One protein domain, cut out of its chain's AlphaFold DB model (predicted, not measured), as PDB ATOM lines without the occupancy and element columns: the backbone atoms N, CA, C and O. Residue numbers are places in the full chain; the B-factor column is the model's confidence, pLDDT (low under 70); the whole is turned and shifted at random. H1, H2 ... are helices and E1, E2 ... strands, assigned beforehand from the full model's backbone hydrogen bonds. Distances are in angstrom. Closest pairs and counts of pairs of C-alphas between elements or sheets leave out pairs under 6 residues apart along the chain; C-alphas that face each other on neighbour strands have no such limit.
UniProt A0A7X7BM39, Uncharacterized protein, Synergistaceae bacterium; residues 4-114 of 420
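Overview. This is residues 4 to 114 of the 420 residues of an uncharacterized protein of Synergistaceae bacterium (UniProt A0A7X7BM39). Two small three-stranded sheets follow one another along a compact body: H1 and H2 make one end, the sheet E1 E3 E2 with H3 over it the middle, and the sheet E4 E5 E6 the other end. Residues 52 to 53 pair with E4 in parallel. The printed part has 111 residues, under half in named elements: three helices and six strands, H1 E1 H2 H3 E2 E3 E4 E5 E6, a mixed class, both sheets antiparallel. The radius of gyration of the C-alphas is 13.6 A and the spans are 37 by 31 by 24 A.

Arrangement. Start at H1, residues 4 to 18; its residues 6 to 10 alone only just touch H2, residues 26 to 34, with 3 pairs of C-alphas within 8 A, the closest those of Met 7 and Ile 33 at 6.9 A. In the first sheet, E3, residues 74 to 77, is the inner strand between E1, residues 23 to 25, and E2, residues 67 to 71: find N 24 and O 75 at 2.7 A, and in the hairpin E2 and E3, N 68 and O 76 at 2.9 A. H1 and H2 only graze this sheet. H3, residues 45 to 48, has a height over the sheet of 7.9 A; its closest C-alpha pair with E2 is His 48 and Phe 67, 6.0 A. E1, H2 H3, E2 form a split strand-helix-strand unit, two strands of one sheet joined through helices, with E3 between them in the sheet; its crossover is right-handed. E4, residues 87 to 90, E5, residues 99 to 105, and E6, residues 110 to 113, form a meander, each strand the antiparallel neighbour of the one before, with N 88 and O 102 at 2.8 A and N 103 and O 112 at 3.0 A. In H1 and H2 every O i to N i+4 pair is within hydrogen-bond range; H3 is too short for one.

Along the chain. Find C-alpha 4 at (-8.585, 15.104, -26.709); H1 runs 20.6 A from there. E5 runs 18.4 A from C-alpha 99 at (7.659, -5.305, -32.999), and E6 ends at C-alpha 113, (-4.049, -6.554, -32.285).

Size, cuts and confidence. The farthest C-alphas, of Gln 17 and Gly 94, are 38.8 A apart. The printed part has no cut, and the link from H3 to E2 is long. Look for pLDDT under 70 at residues 40 to 41, 55 to 63, 93 to 94 and 96.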
ATOM      1  N   ASN A   4      -8.393  15.789 -25.431       82.62
ATOM      2  CA  ASN A   4      -8.585  15.104 -26.709       82.62
ATOM      3  C   ASN A   4      -9.276  16.005 -27.746       82.62
ATOM      4  O   ASN A   4      -8.831  16.045 -28.888       82.62
ATOM      5  N   ASP A   5     -10.293  16.775 -27.347       84.62
ATOM      6  CA  ASP A   5     -11.037  17.649 -28.269       84.62
ATOM      7  C   ASP A   5     -10.154  18.770 -28.819       84.62
ATOM      8  O   ASP A   5     -10.165  19.055 -30.012       84.62
ATOM      9  N   VAL A   6      -9.336  19.376 -27.954       87.06
ATOM     10  CA  VAL A   6      -8.392  20.429 -28.352       87.06
ATOM     11  C   VAL A   6      -7.301  19.871 -29.266       87.06
ATOM     12  O   VAL A   6      -6.919  20.532 -30.229       87.06
ATOM     13  N   MET A   7      -6.807  18.656 -28.992       88.31
ATOM     14  CA  MET A   7      -5.828  17.977 -29.850       88.31
ATOM     15  C   MET A   7      -6.409  17.689 -31.238       88.31
ATOM     16  O   MET A   7      -5.733  17.949 -32.231       88.31
ATOM     17  N   VAL A   8      -7.646  17.175 -31.309       90.62
ATOM     18  CA  VAL A   8      -8.353  16.897 -32.572       90.62
ATOM     19  C   VAL A   8      -8.550  18.185 -33.355       90.62
ATOM     20  O   VAL A   8      -8.130  18.261 -34.505       90.62
ATOM     21  N   GLN A   9      -9.120  19.208 -32.715       91.44
ATOM     22  CA  GLN A   9      -9.374  20.491 -33.355       91.44
ATOM     23  C   GLN A   9      -8.080  21.102 -33.899       91.44
ATOM     24  O   GLN A   9      -8.029  21.511 -35.056       91.44
ATOM     25  N   TRP A  10      -7.020  21.136 -33.088       93.50
ATOM     26  CA  TRP A  10      -5.735  21.671 -33.525       93.50
ATOM     27  C   TRP A  10      -5.149  20.870 -34.690       93.50
ATOM     28  O   TRP A  10      -4.680  21.474 -35.647       93.50
ATOM     29  N   ALA A  11      -5.174  19.537 -34.629       91.94
ATOM     30  CA  ALA A  11      -4.606  18.697 -35.679       91.94
ATOM     31  C   ALA A  11      -5.371  18.837 -37.003       91.94
ATOM     32  O   ALA A  11      -4.745  18.921 -38.056       91.94
ATOM     33  N   ASP A  12      -6.702  18.910 -36.959       92.81
ATOM     34  CA  ASP A  12      -7.527  19.076 -38.157       92.81
ATOM     35  C   ASP A  12      -7.376  20.474 -38.765       92.81
ATOM     36  O   ASP A  12      -7.236  20.594 -39.980       92.81
ATOM     37  N   GLU A  13      -7.323  21.527 -37.943       90.44
ATOM     38  CA  GLU A  13      -7.022  22.889 -38.406       90.44
ATOM     39  C   GLU A  13      -5.606  22.979 -38.990       90.44
ATOM     40  O   GLU A  13      -5.404  23.587 -40.041       90.44
ATOM     41  N   TYR A  14      -4.632  22.329 -38.347       90.94
ATOM     42  CA  TYR A  14      -3.258  22.271 -38.834       90.94
ATOM     43  C   TYR A  14      -3.195  21.588 -40.202       90.94
ATOM     44  O   TYR A  14      -2.589  22.115 -41.129       90.94
ATOM     45  N   VAL A  15      -3.854  20.441 -40.368       88.94
ATOM     46  CA  VAL A  15      -3.873  19.719 -41.646       88.94
ATOM     47  C   VAL A  15      -4.652  20.483 -42.714       88.94
ATOM     48  O   VAL A  15      -4.211  20.521 -43.858       88.94
ATOM     49  N   ALA A  16      -5.758  21.142 -42.360       83.44
ATOM     50  CA  ALA A  16      -6.490  22.000 -43.289       83.44
ATOM     51  C   ALA A  16      -5.629  23.173 -43.788       83.44
ATOM     52  O   ALA A  16      -5.742  23.571 -44.945       83.44
ATOM     53  N   GLN A  17      -4.756  23.709 -42.931       78.38
ATOM     54  CA  GLN A  17      -3.901  24.848 -43.257       78.38
ATOM     55  C   GLN A  17      -2.589  24.457 -43.960       78.38
ATOM     56  O   GLN A  17      -2.127  25.187 -44.837       78.38
ATOM     57  N   TYR A  18      -1.966  23.343 -43.572       77.12
ATOM     58  CA  TYR A  18      -0.596  22.983 -43.968       77.12
ATOM     59  C   TYR A  18      -0.489  21.647 -44.719       77.12
ATOM     60  O   TYR A  18       0.602  21.272 -45.158       77.12
ATOM     61  N   GLY A  19      -1.594  20.918 -44.873       79.69
ATOM     62  CA  GLY A  19      -1.607  19.548 -45.380       79.69
ATOM     63  C   GLY A  19      -1.041  18.536 -44.378       79.69
ATOM     64  O   GLY A  19      -0.638  18.872 -43.264       79.69
ATOM     65  N   HIS A  20      -0.996  17.264 -44.781       81.62
ATOM     66  CA  HIS A  20      -0.582  16.163 -43.904       81.62
ATOM     67  C   HIS A  20       0.891  15.743 -44.047       81.62
ATOM     68  O   HIS A  20       1.319  14.802 -43.392       81.62
ATOM     69  N   ASN A  21       1.694  16.386 -44.908       72.56
ATOM     70  CA  ASN A  21       3.072  15.954 -45.229       72.56
ATOM     71  C   ASN A  21       4.157  16.557 -44.317       72.56
ATOM     72  O   ASN A  21       5.350  16.359 -44.549       72.56
ATOM     73  N   VAL A  22       3.770  17.302 -43.278       73.94
ATOM     74  CA  VAL A  22       4.707  18.024 -42.409       73.94
ATOM     75  C   VAL A  22       5.076  17.191 -41.181       73.94
ATOM     76  O   VAL A  22       4.207  16.703 -40.455       73.94
ATOM     77  N   ILE A  23       6.382  17.068 -40.919       88.94
ATOM     78  CA  ILE A  23       6.921  16.436 -39.709       88.94
ATOM     79  C   ILE A  23       7.113  17.500 -38.631       88.94
ATOM     80  O   ILE A  23       7.842  18.474 -38.809       88.94
ATOM     81  N   LEU A  24       6.491  17.274 -37.482       89.06
ATOM     82  CA  LEU A  24       6.496  18.149 -36.324       89.06
ATOM     83  C   LEU A  24       7.257  17.517 -35.169       89.06
ATOM     84  O   LEU A  24       7.127  16.325 -34.874       89.06
ATOM     85  N   SER A  25       8.014  18.344 -34.453       92.19
ATOM     86  CA  SER A  25       8.625  17.911 -33.201       92.19
ATOM     87  C   SER A  25       7.578  17.844 -32.083       92.19
ATOM     88  O   SER A  25       6.642  18.639 -32.020       92.19
ATOM     89  N   SER A  26       7.776  16.938 -31.125       89.06
ATOM     90  CA  SER A  26       6.948  16.827 -29.919       89.06
ATOM     91  C   SER A  26       6.886  18.147 -29.154       89.06
ATOM     92  O   SER A  26       5.848  18.482 -28.597       89.06
ATOM     93  N   SER A  27       7.995  18.896 -29.137       87.31
ATOM     94  CA  SER A  27       8.061  20.202 -28.482       87.31
ATOM     95  C   SER A  27       7.151  21.208 -29.173       87.31
ATOM     96  O   SER A  27       6.391  21.884 -28.495       87.31
ATOM     97  N   TYR A  28       7.188  21.265 -30.507       89.19
ATOM     98  CA  TYR A  28       6.335  22.157 -31.286       89.19
ATOM     99  C   TYR A  28       4.852  21.852 -31.057       89.19
ATOM    100  O   TYR A  28       4.096  22.746 -30.694       89.19
ATOM    101  N   ILE A  29       4.458  20.576 -31.160       89.38
ATOM    102  CA  ILE A  29       3.075  20.138 -30.912       89.38
ATOM    103  C   ILE A  29       2.623  20.564 -29.508       89.38
ATOM    104  O   ILE A  29       1.551  21.137 -29.342       89.38
ATOM    105  N   LYS A  30       3.458  20.333 -28.487       88.88
ATOM    106  CA  LYS A  30       3.153  20.741 -27.107       88.88
ATOM    107  C   LYS A  30       2.998  22.254 -26.977       88.88
ATOM    108  O   LYS A  30       2.040  22.697 -26.358       88.88
ATOM    109  N   THR A  31       3.902  23.034 -27.566       86.62
ATOM    110  CA  THR A  31       3.838  24.500 -27.543       86.62
ATOM    111  C   THR A  31       2.557  25.012 -28.194       86.62
ATOM    112  O   THR A  31       1.852  25.811 -27.581       86.62
ATOM    113  N   GLU A  32       2.220  24.533 -29.392       86.62
ATOM    114  CA  GLU A  32       1.025  24.977 -30.115       86.62
ATOM    115  C   GLU A  32      -0.270  24.636 -29.376       86.62
ATOM    116  O   GLU A  32      -1.195  25.443 -29.314       86.62
ATOM    117  N   ILE A  33      -0.326  23.464 -28.752       85.44
ATOM    118  CA  ILE A  33      -1.513  23.023 -28.024       85.44
ATOM    119  C   ILE A  33      -1.621  23.724 -26.663       85.44
ATOM    120  O   ILE A  33      -2.720  24.058 -26.222       85.44
ATOM    121  N   THR A  34      -0.500  24.048 -26.017       85.69
ATOM    122  CA  THR A  34      -0.494  24.859 -24.790       85.69
ATOM    123  C   THR A  34      -0.954  26.297 -25.032       85.69
ATOM    124  O   THR A  34      -1.611  26.857 -24.155       85.69
ATOM    125  N   LYS A  35      -0.740  26.874 -26.227       85.88
ATOM    126  CA  LYS A  35      -1.343  28.173 -26.601       85.88
ATOM    127  C   LYS A  35      -2.877  28.158 -26.545       85.88
ATOM    128  O   LYS A  35      -3.484  29.211 -26.404       85.88
ATOM    129  N   ARG A  36      -3.502  26.975 -26.599       84.56
ATOM    130  CA  ARG A  36      -4.956  26.777 -26.466       84.56
ATOM    131  C   ARG A  36      -5.411  26.523 -25.022       84.56
ATOM    132  O   ARG A  36      -6.521  26.050 -24.802       84.56
ATOM    133  N   GLY A  37      -4.562  26.814 -24.032       78.50
ATOM    134  CA  GLY A  37      -4.912  26.769 -22.609       78.50
ATOM    135  C   GLY A  37      -4.687  25.422 -21.909       78.50
ATOM    136  O   GLY A  37      -5.153  25.241 -20.786       78.50
ATOM    137  N   LEU A  38      -3.971  24.469 -22.528       77.81
ATOM    138  CA  LEU A  38      -3.665  23.167 -21.916       77.81
ATOM    139  C   LEU A  38      -2.294  23.119 -21.226       77.81
ATOM    140  O   LEU A  38      -1.290  23.616 -21.740       77.81
ATOM    141  N   LYS A  39      -2.220  22.411 -20.091       77.50
ATOM    142  CA  LYS A  39      -0.957  22.138 -19.385       77.50
ATOM    143  C   LYS A  39      -0.077  21.167 -20.184       77.50
ATOM    144  O   LYS A  39      -0.524  20.094 -20.582       77.50
ATOM    145  N   VAL A  40       1.209  21.503 -20.328       67.19
ATOM    146  CA  VAL A  40       2.209  20.748 -21.116       67.19
ATOM    147  C   VAL A  40       2.314  19.269 -20.713       67.19
ATOM    148  O   VAL A  40       2.506  18.404 -21.568       67.19
ATOM    149  N   GLY A  41       2.182  18.963 -19.416       67.44
ATOM    150  CA  GLY A  41       2.279  17.597 -18.883       67.44
ATOM    151  C   GLY A  41       1.137  16.669 -19.309       67.44
ATOM    152  O   GLY A  41       1.297  15.455 -19.268       67.44
ATOM    153  N   SER A  42       0.013  17.223 -19.766       70.69
ATOM    154  CA  SER A  42      -1.161  16.460 -20.204       70.69
ATOM    155  C   SER A  42      -1.116  16.079 -21.690       70.69
ATOM    156  O   SER A  42      -2.009  15.382 -22.166       70.69
ATOM    157  N   ILE A  43      -0.094  16.527 -22.433       79.31
ATOM    158  CA  ILE A  43       0.000  16.380 -23.891       79.31
ATOM    159  C   ILE A  43       1.032  15.300 -24.243       79.31
ATOM    160  O   ILE A  43       2.245  15.491 -24.096       79.31
ATOM    161  N   MET A  44       0.551  14.173 -24.770       84.69
ATOM    162  CA  MET A  44       1.383  13.054 -25.224       84.69
ATOM    163  C   MET A  44       1.067  12.681 -26.680       84.69
ATOM    164  O   MET A  44       0.191  11.853 -26.919       84.69
ATOM    165  N   PRO A  45       1.796  13.235 -27.673       87.38
ATOM    166  CA  PRO A  45       1.536  12.955 -29.092       87.38
ATOM    167  C   PRO A  45       1.650  11.470 -29.471       87.38
ATOM    168  O   PRO A  45       0.947  11.003 -30.363       87.38
ATOM    169  N   SER A  46       2.490  10.704 -28.761       84.88
ATOM    170  CA  SER A  46       2.628   9.251 -28.936       84.88
ATOM    171  C   SER A  46       1.318   8.489 -28.763       84.88
ATOM    172  O   SER A  46       1.104   7.498 -29.453       84.88
ATOM    173  N   ASP A  47       0.433   8.965 -27.890       84.31
ATOM    174  CA  ASP A  47      -0.831   8.284 -27.599       84.31
ATOM    175  C   ASP A  47      -1.846   8.451 -28.736       84.31
ATOM    176  O   ASP A  47      -2.766   7.651 -28.882       84.31
ATOM    177  N   HIS A  48      -1.653   9.475 -29.568       88.31
ATOM    178  CA  HIS A  48      -2.516   9.826 -30.692       88.31
ATOM    179  C   HIS A  48      -1.935   9.342 -32.033       88.31
ATOM    180  O   HIS A  48      -2.271   9.877 -33.087       88.31
ATOM    181  N   CYS A  49      -1.030   8.360 -32.027       90.06
ATOM    182  CA  CYS A  49      -0.431   7.835 -33.255       90.06
ATOM    183  C   CYS A  49      -1.277   6.722 -33.887       90.06
ATOM    184  O   CYS A  49      -1.702   5.802 -33.192       90.06
ATOM    185  N   TYR A  50      -1.436   6.750 -35.209       88.81
ATOM    186  CA  TYR A  50      -2.041   5.674 -35.998       88.81
ATOM    187  C   TYR A  50      -1.181   4.404 -35.989       88.81
ATOM    188  O   TYR A  50      -1.685   3.308 -35.767       88.81
ATOM    189  N   ASN A  51       0.131   4.554 -36.169       90.31
ATOM    190  CA  ASN A  51       1.079   3.459 -36.386       90.31
ATOM    191  C   ASN A  51       1.769   2.947 -35.111       90.31
ATOM    192  O   ASN A  51       2.741   2.200 -35.212       90.31
ATOM    193  N   ARG A  52       1.319   3.346 -33.916       87.19
ATOM    194  CA  ARG A  52       1.990   2.978 -32.662       87.19
ATOM    195  C   ARG A  52       1.023   2.715 -31.510       87.19
ATOM    196  O   ARG A  52      -0.030   3.348 -31.421       87.19
ATOM    197  N   VAL A  53       1.400   1.808 -30.616       83.00
ATOM    198  CA  VAL A  53       0.755   1.570 -29.314       83.00
ATOM    199  C   VAL A  53       1.794   1.558 -28.191       83.00
ATOM    200  O   VAL A  53       2.971   1.292 -28.440       83.00
ATOM    201  N   ASN A  54       1.353   1.856 -26.967       71.81
ATOM    202  CA  ASN A  54       2.147   1.690 -25.749       71.81
ATOM    203  C   ASN A  54       1.798   0.329 -25.108       71.81
ATOM    204  O   ASN A  54       0.690  -0.168 -25.304       71.81
ATOM    205  N   GLU A  55       2.730  -0.286 -24.371       58.72
ATOM    206  CA  GLU A  55       2.584  -1.654 -23.828       58.72
ATOM    207  C   GLU A  55       1.431  -1.845 -22.834       58.72
ATOM    208  O   GLU A  55       0.939  -2.965 -22.678       58.72
ATOM    209  N   ASP A  56       0.971  -0.781 -22.179       54.12
ATOM    210  CA  ASP A  56      -0.002  -0.903 -21.102       54.12
ATOM    211  C   ASP A  56      -1.402  -1.162 -21.684       54.12
ATOM    212  O   ASP A  56      -2.035  -0.283 -22.279       54.12
ATOM    213  N   SER A  57      -1.913  -2.382 -21.495       43.66
ATOM    214  CA  SER A  57      -3.244  -2.836 -21.939       43.66
ATOM    215  C   SER A  57      -4.407  -1.980 -21.414       43.66
ATOM    216  O   SER A  57      -5.486  -1.966 -21.997       43.66
ATOM    217  N   THR A  58      -4.178  -1.186 -20.369       43.31
ATOM    218  CA  THR A  58      -5.129  -0.217 -19.802       43.31
ATOM    219  C   THR A  58      -5.115   1.149 -20.497       43.31
ATOM    220  O   THR A  58      -6.058   1.921 -20.348       43.31
ATOM    221  N   SER A  59      -4.102   1.449 -21.318       44.72
ATOM    222  CA  SER A  59      -3.991   2.704 -22.085       44.72
ATOM    223  C   SER A  59      -4.717   2.675 -23.440       44.72
ATOM    224  O   SER A  59      -4.654   3.632 -24.210       44.72
ATOM    225  N   HIS A  60      -5.477   1.608 -23.711       46.19
ATOM    226  CA  HIS A  60      -6.273   1.412 -24.933       46.19
ATOM    227  C   HIS A  60      -7.508   2.338 -25.014       46.19
ATOM    228  O   HIS A  60      -8.293   2.266 -25.960       46.19
ATOM    229  N   GLY A  61      -7.683   3.226 -24.031       44.06
ATOM    230  CA  GLY A  61      -8.787   4.170 -23.947       44.06
ATOM    231  C   GLY A  61      -8.697   5.299 -24.975       44.06
ATOM    232  O   GLY A  61      -8.019   6.297 -24.755       44.06
ATOM    233  N   SER A  62      -9.457   5.155 -26.062       51.50
ATOM    234  CA  SER A  62     -10.273   6.223 -26.669       51.50
ATOM    235  C   SER A  62      -9.584   7.552 -27.039       51.50
ATOM    236  O   SER A  62     -10.237   8.596 -27.064       51.50
ATOM    237  N   LYS A  63      -8.289   7.564 -27.357       65.81
ATOM    238  CA  LYS A  63      -7.653   8.755 -27.934       65.81
ATOM    239  C   LYS A  63      -7.730   8.687 -29.452       65.81
ATOM    240  O   LYS A  63      -7.256   7.731 -30.070       65.81
ATOM    241  N   THR A  64      -8.345   9.703 -30.051       82.75
ATOM    242  CA  THR A  64      -8.438   9.831 -31.508       82.75
ATOM    243  C   THR A  64      -7.026   9.834 -32.086       82.75
ATOM    244  O   THR A  64      -6.148  10.531 -31.574       82.75
ATOM    245  N   SER A  65      -6.790   9.024 -33.118       89.56
ATOM    246  CA  SER A  65      -5.506   9.007 -33.824       89.56
ATOM    247  C   SER A  65      -5.414  10.234 -34.731       89.56
ATOM    248  O   SER A  65      -6.362  10.536 -35.447       89.56
ATOM    249  N   LEU A  66      -4.299  10.958 -34.643       91.69
ATOM    250  CA  LEU A  66      -4.056  12.257 -35.286       91.69
ATOM    251  C   LEU A  66      -2.671  12.335 -35.950       91.69
ATOM    252  O   LEU A  66      -2.418  13.230 -36.759       91.69
ATOM    253  N   PHE A  67      -1.754  11.433 -35.582       92.56
ATOM    254  CA  PHE A  67      -0.353  11.477 -35.994       92.56
ATOM    255  C   PHE A  67       0.132  10.159 -36.584       92.56
ATOM    256  O   PHE A  67      -0.353   9.087 -36.230       92.56
ATOM    257  N   VAL A  68       1.182  10.224 -37.394       91.62
ATOM    258  CA  VAL A  68       2.038   9.076 -37.706       91.62
ATOM    259  C   VAL A  68       3.378   9.295 -37.009       91.62
ATOM    260  O   VAL A  68       4.021  10.332 -37.168       91.62
ATOM    261  N   TYR A  69       3.793   8.338 -36.183       91.44
ATOM    262  CA  TYR A  69       5.108   8.345 -35.554       91.44
ATOM    263  C   TYR A  69       6.186   8.150 -36.621       91.44
ATOM    264  O   TYR A  69       6.146   7.159 -37.350       91.44
ATOM    265  N   VAL A  70       7.152   9.069 -36.681       88.00
ATOM    266  CA  VAL A  70       8.261   9.013 -37.647       88.00
ATOM    267  C   VAL A  70       9.541   8.565 -36.956       88.00
ATOM    268  O   VAL A  70      10.187   7.613 -37.377       88.00
ATOM    269  N   SER A  71       9.916   9.249 -35.876       86.50
ATOM    270  CA  SER A  71      11.104   8.926 -35.085       86.50
ATOM    271  C   SER A  71      10.994   9.522 -33.685       86.50
ATOM    272  O   SER A  71       9.984  10.129 -33.312       86.50
ATOM    273  N   ARG A  72      12.019   9.342 -32.846       83.62
ATOM    274  CA  ARG A  72      11.992   9.827 -31.462       83.62
ATOM    275  C   ARG A  72      11.707  11.333 -31.425       83.62
ATOM    276  O   ARG A  72      12.528  12.131 -31.857       83.62
ATOM    277  N   LYS A  73      10.569  11.697 -30.821       87.38
ATOM    278  CA  LYS A  73      10.038  13.068 -30.717       87.38
ATOM    279  C   LYS A  73       9.599  13.700 -32.046       87.38
ATOM    280  O   LYS A  73       9.339  14.896 -32.026       87.38
ATOM    281  N   ASN A  74       9.467  12.958 -33.143       88.94
ATOM    282  CA  ASN A  74       9.023  13.492 -34.432       88.94
ATOM    283  C   ASN A  74       7.780  12.753 -34.933       88.94
ATOM    284  O   ASN A  74       7.737  11.520 -34.953       88.94
ATOM    285  N   TYR A  75       6.781  13.525 -35.346       93.19
ATOM    286  CA  TYR A  75       5.450  13.050 -35.697       93.19
ATOM    287  C   TYR A  75       4.967  13.773 -36.944       93.19
ATOM    288  O   TYR A  75       5.049  14.993 -37.016       93.19
ATOM    289  N   GLN A  76       4.417  13.047 -37.901       93.44
ATOM    290  CA  GLN A  76       3.675  13.642 -39.001       93.44
ATOM    291  C   GLN A  76       2.247  13.921 -38.523       93.44
ATOM    292  O   GLN A  76       1.594  13.014 -38.002       93.44
ATOM    293  N   CYS A  77       1.772  15.160 -38.647       93.12
ATOM    294  CA  CYS A  77       0.385  15.499 -38.322       93.12
ATOM    295  C   CYS A  77      -0.498  15.201 -39.529       93.12
ATOM    296  O   CYS A  77      -0.303  15.785 -40.588       93.12
ATOM    297  N   VAL A  78      -1.427  14.262 -39.368       90.44
ATOM    298  CA  VAL A  78      -2.281  13.772 -40.459       90.44
ATOM    299  C   VAL A  78      -3.767  14.026 -40.212       90.44
ATOM    300  O   VAL A  78      -4.563  13.971 -41.143       90.44
ATOM    301  N   GLY A  79      -4.128  14.390 -38.979       91.75
ATOM    302  CA  GLY A  79      -5.486  14.771 -38.613       91.75
ATOM    303  C   GLY A  79      -6.369  13.566 -38.311       91.75
ATOM    304  O   GLY A  79      -5.981  12.408 -38.475       91.75
ATOM    305  N   SER A  80      -7.570  13.852 -37.831       90.44
ATOM    306  CA  SER A  80      -8.538  12.863 -37.372       90.44
ATOM    307  C   SER A  80      -9.186  12.096 -38.513       90.44
ATOM    308  O   SER A  80      -9.682  11.001 -38.294       90.44
ATOM    309  N   LYS A  81      -9.188  12.617 -39.741       88.12
ATOM    310  CA  LYS A  81      -9.848  11.968 -40.887       88.12
ATOM    311  C   LYS A  81      -8.904  11.145 -41.758       88.12
ATOM    312  O   LYS A  81      -9.348  10.595 -42.755       88.12
ATOM    313  N   TYR A  82      -7.638  11.020 -41.371       88.69
ATOM    314  CA  TYR A  82      -6.645  10.309 -42.165       88.69
ATOM    315  C   TYR A  82      -6.961   8.814 -42.302       88.69
ATOM    316  O   TYR A  82      -7.251   8.135 -41.307       88.69
ATOM    317  N   GLU A  83      -6.869   8.311 -43.534       86.06
ATOM    318  CA  GLU A  83      -7.023   6.898 -43.878       86.06
ATOM    319  C   GLU A  83      -5.670   6.189 -43.773       86.06
ATOM    320  O   GLU A  83      -4.829   6.244 -44.668       86.06
ATOM    321  N   TYR A  84      -5.432   5.526 -42.642       84.50
ATOM    322  CA  TYR A  84      -4.186   4.802 -42.411       84.50
ATOM    323  C   TYR A  84      -4.338   3.313 -42.740       84.50
ATOM    324  O   TYR A  84      -5.036   2.583 -42.037       84.50
ATOM    325  N   GLY A  85      -3.633   2.853 -43.776       79.06
ATOM    326  CA  GLY A  85      -3.594   1.445 -44.202       79.06
ATOM    327  C   GLY A  85      -2.370   0.647 -43.726       79.06
ATOM    328  O   GLY A  85      -2.120  -0.443 -44.234       79.06
ATOM    329  N   GLY A  86      -1.557   1.189 -42.813       80.62
ATOM    330  CA  GLY A  86      -0.278   0.588 -42.424       80.62
ATOM    331  C   GLY A  86      -0.326  -0.322 -41.189       80.62
ATOM    332  O   GLY A  86      -1.322  -0.415 -40.467       80.62
ATOM    333  N   LYS A  87       0.812  -0.971 -40.909       85.94
ATOM    334  CA  LYS A  87       1.027  -1.768 -39.687       85.94
ATOM    335  C   LYS A  87       1.138  -0.869 -38.452       85.94
ATOM    336  O   LYS A  87       1.539   0.293 -38.543       85.94
ATOM    337  N   ILE A  88       0.804  -1.422 -37.293       88.62
ATOM    338  CA  ILE A  88       0.966  -0.785 -35.986       88.62
ATOM    339  C   ILE A  88       2.131  -1.446 -35.264       88.62
ATOM    340  O   ILE A  88       2.214  -2.674 -35.204       88.62
ATOM    341  N   PHE A  89       3.001  -0.626 -34.686       87.69
ATOM    342  CA  PHE A  89       4.201  -1.064 -33.992       87.69
ATOM    343  C   PHE A  89       4.098  -0.827 -32.483       87.69
ATOM    344  O   PHE A  89       3.488   0.141 -32.022       87.69
ATOM    345  N   CYS A  90       4.723  -1.702 -31.706       85.62
ATOM    346  CA  CYS A  90       4.933  -1.529 -30.275       85.62
ATOM    347  C   CYS A  90       6.433  -1.617 -29.999       85.62
ATOM    348  O   CYS A  90       7.120  -2.422 -30.624       85.62
ATOM    349  N   LYS A  91       6.949  -0.815 -29.064       80.25
ATOM    350  CA  LYS A  91       8.321  -0.978 -28.578       80.25
ATOM    351  C   LYS A  91       8.288  -1.513 -27.155       80.25
ATOM    352  O   LYS A  91       7.993  -0.720 -26.257       80.25
ATOM    353  N   PRO A  92       8.608  -2.800 -26.942       75.56
ATOM    354  CA  PRO A  92       8.607  -3.342 -25.602       75.56
ATOM    355  C   PRO A  92       9.611  -2.663 -24.671       75.56
ATOM    356  O   PRO A  92      10.685  -2.228 -25.107       75.56
ATOM    357  N   LYS A  93       9.297  -2.561 -23.378       69.69
ATOM    358  CA  LYS A  93      10.187  -1.959 -22.384       69.69
ATOM    359  C   LYS A  93      11.490  -2.754 -22.316       69.69
ATOM    360  O   LYS A  93      11.500  -3.947 -22.043       69.69
ATOM    361  N   GLY A  94      12.606  -2.071 -22.568       67.88
ATOM    362  CA  GLY A  94      13.939  -2.684 -22.608       67.88
ATOM    363  C   GLY A  94      14.332  -3.287 -23.962       67.88
ATOM    364  O   GLY A  94      15.492  -3.654 -24.132       67.88
ATOM    365  N   ALA A  95      13.431  -3.333 -24.950       72.69
ATOM    366  CA  ALA A  95      13.770  -3.792 -26.292       72.69
ATOM    367  C   ALA A  95      14.538  -2.723 -27.086       72.69
ATOM    368  O   ALA A  95      14.264  -1.519 -27.006       72.69
ATOM    369  N   SER A  96      15.492  -3.164 -27.906       68.69
ATOM    370  CA  SER A  96      16.234  -2.293 -28.824       68.69
ATOM    371  C   SER A  96      15.416  -1.932 -30.071       68.69
ATOM    372  O   SER A  96      15.586  -0.830 -30.599       68.69
ATOM    373  N   GLN A  97      14.471  -2.787 -30.476       72.62
ATOM    374  CA  GLN A  97      13.695  -2.682 -31.719       72.62
ATOM    375  C   GLN A  97      12.175  -2.713 -31.484       72.62
ATOM    376  O   GLN A  97      11.705  -3.160 -30.438       72.62
ATOM    377  N   ASP A  98      11.423  -2.212 -32.466       79.69
ATOM    378  CA  ASP A  98       9.958  -2.244 -32.494       79.69
ATOM    379  C   ASP A  98       9.464  -3.601 -33.033       79.69
ATOM    380  O   ASP A  98      10.051  -4.165 -33.957       79.69
ATOM    381  N   THR A  99       8.354  -4.109 -32.501       83.88
ATOM    382  CA  THR A  99       7.659  -5.305 -32.999       83.88
ATOM    383  C   THR A  99       6.332  -4.927 -33.653       83.88
ATOM    384  O   THR A  99       5.691  -3.936 -33.293       83.88
ATOM    385  N   VAL A 100       5.904  -5.716 -34.642       84.62
ATOM    386  CA  VAL A 100       4.581  -5.547 -35.255       84.62
ATOM    387  C   VAL A 100       3.525  -6.015 -34.258       84.62
ATOM    388  O   VAL A 100       3.501  -7.177 -33.870       84.62
ATOM    389  N   TRP A 101       2.647  -5.103 -33.853       86.31
ATOM    390  CA  TRP A 101       1.589  -5.362 -32.876       86.31
ATOM    391  C   TRP A 101       0.253  -5.708 -33.541       86.31
ATOM    392  O   TRP A 101      -0.507  -6.531 -33.031       86.31
ATOM    393  N   GLY A 102      -0.045  -5.082 -34.679       87.75
ATOM    394  CA  GLY A 102      -1.366  -5.164 -35.289       87.75
ATOM    395  C   GLY A 102      -1.517  -4.302 -36.535       87.75
ATOM    396  O   GLY A 102      -0.529  -3.910 -37.164       87.75
ATOM    397  N   TYR A 103      -2.760  -3.966 -36.855       85.25
ATOM    398  CA  TYR A 103      -3.136  -3.080 -37.957       85.25
ATOM    399  C   TYR A 103      -4.235  -2.101 -37.523       85.25
ATOM    400  O   TYR A 103      -4.872  -2.275 -36.480       85.25
ATOM    401  N   TYR A 104      -4.438  -1.043 -38.305       83.94
ATOM    402  CA  TYR A 104      -5.530  -0.097 -38.091       83.94
ATOM    403  C   TYR A 104      -6.718  -0.461 -38.985       83.94
ATOM    404  O   TYR A 104      -6.587  -0.521 -40.206       83.94
ATOM    405  N   ASP A 105      -7.879  -0.711 -38.387       80.88
ATOM    406  CA  ASP A 105      -9.122  -0.905 -39.126       80.88
ATOM    407  C   ASP A 105      -9.711   0.470 -39.454       80.88
ATOM    408  O   ASP A 105     -10.260   1.146 -38.581       80.88
ATOM    409  N   SER A 106      -9.585   0.886 -40.715       76.94
ATOM    410  CA  SER A 106     -10.081   2.185 -41.180       76.94
ATOM    411  C   SER A 106     -11.610   2.291 -41.158       76.94
ATOM    412  O   SER A 106     -12.128   3.390 -40.962       76.94
ATOM    413  N   LYS A 107     -12.347   1.174 -41.281       78.25
ATOM    414  CA  LYS A 107     -13.822   1.174 -41.231       78.25
ATOM    415  C   LYS A 107     -14.320   1.322 -39.798       78.25
ATOM    416  O   LYS A 107     -15.182   2.148 -39.524       78.25
ATOM    417  N   ALA A 108     -13.748   0.548 -38.878       79.38
ATOM    418  CA  ALA A 108     -14.097   0.611 -37.459       79.38
ATOM    419  C   ALA A 108     -13.337   1.710 -36.690       79.38
ATOM    420  O   ALA A 108     -13.555   1.881 -35.491       79.38
ATOM    421  N   ARG A 109     -12.427   2.426 -37.367       77.94
ATOM    422  CA  ARG A 109     -11.560   3.491 -36.839       77.94
ATOM    423  C   ARG A 109     -10.838   3.116 -35.542       77.94
ATOM    424  O   ARG A 109     -10.685   3.937 -34.633       77.94
ATOM    425  N   LYS A 110     -10.368   1.872 -35.459       82.94
ATOM    426  CA  LYS A 110      -9.764   1.304 -34.248       82.94
ATOM    427  C   LYS A 110      -8.519   0.482 -34.554       82.94
ATOM    428  O   LYS A 110      -8.353  -0.058 -35.643       82.94
ATOM    429  N   LYS A 111      -7.651   0.363 -33.552       84.19
ATOM    430  CA  LYS A 111      -6.458  -0.488 -33.603       84.19
ATOM    431  C   LYS A 111      -6.860  -1.930 -33.301       84.19
ATOM    432  O   LYS A 111      -7.584  -2.165 -32.336       84.19
ATOM    433  N   VAL A 112      -6.384  -2.876 -34.105       84.00
ATOM    434  CA  VAL A 112      -6.661  -4.310 -33.947       84.00
ATOM    435  C   VAL A 112      -5.343  -5.043 -33.732       84.00
ATOM    436  O   VAL A 112      -4.437  -4.940 -34.558       84.00
ATOM    437  N   GLN A 113      -5.228  -5.754 -32.610       86.31
ATOM    438  CA  GLN A 113      -4.049  -6.554 -32.285       86.31
ATOM    439  C   GLN A 113      -4.050  -7.854 -33.094       86.31
ATOM    440  O   GLN A 113      -5.103  -8.472 -33.259       86.31
ATOM    441  N   TYR A 114      -2.881  -8.304 -33.551       83.06
ATOM    442  CA  TYR A 114      -2.758  -9.665 -34.074       83.06
ATOM    443  C   TYR A 114      -2.941 -10.704 -32.951       83.06
ATOM    444  O   TYR A 114      -2.564 -10.439 -31.806       83.06
TER     445      TYR A 114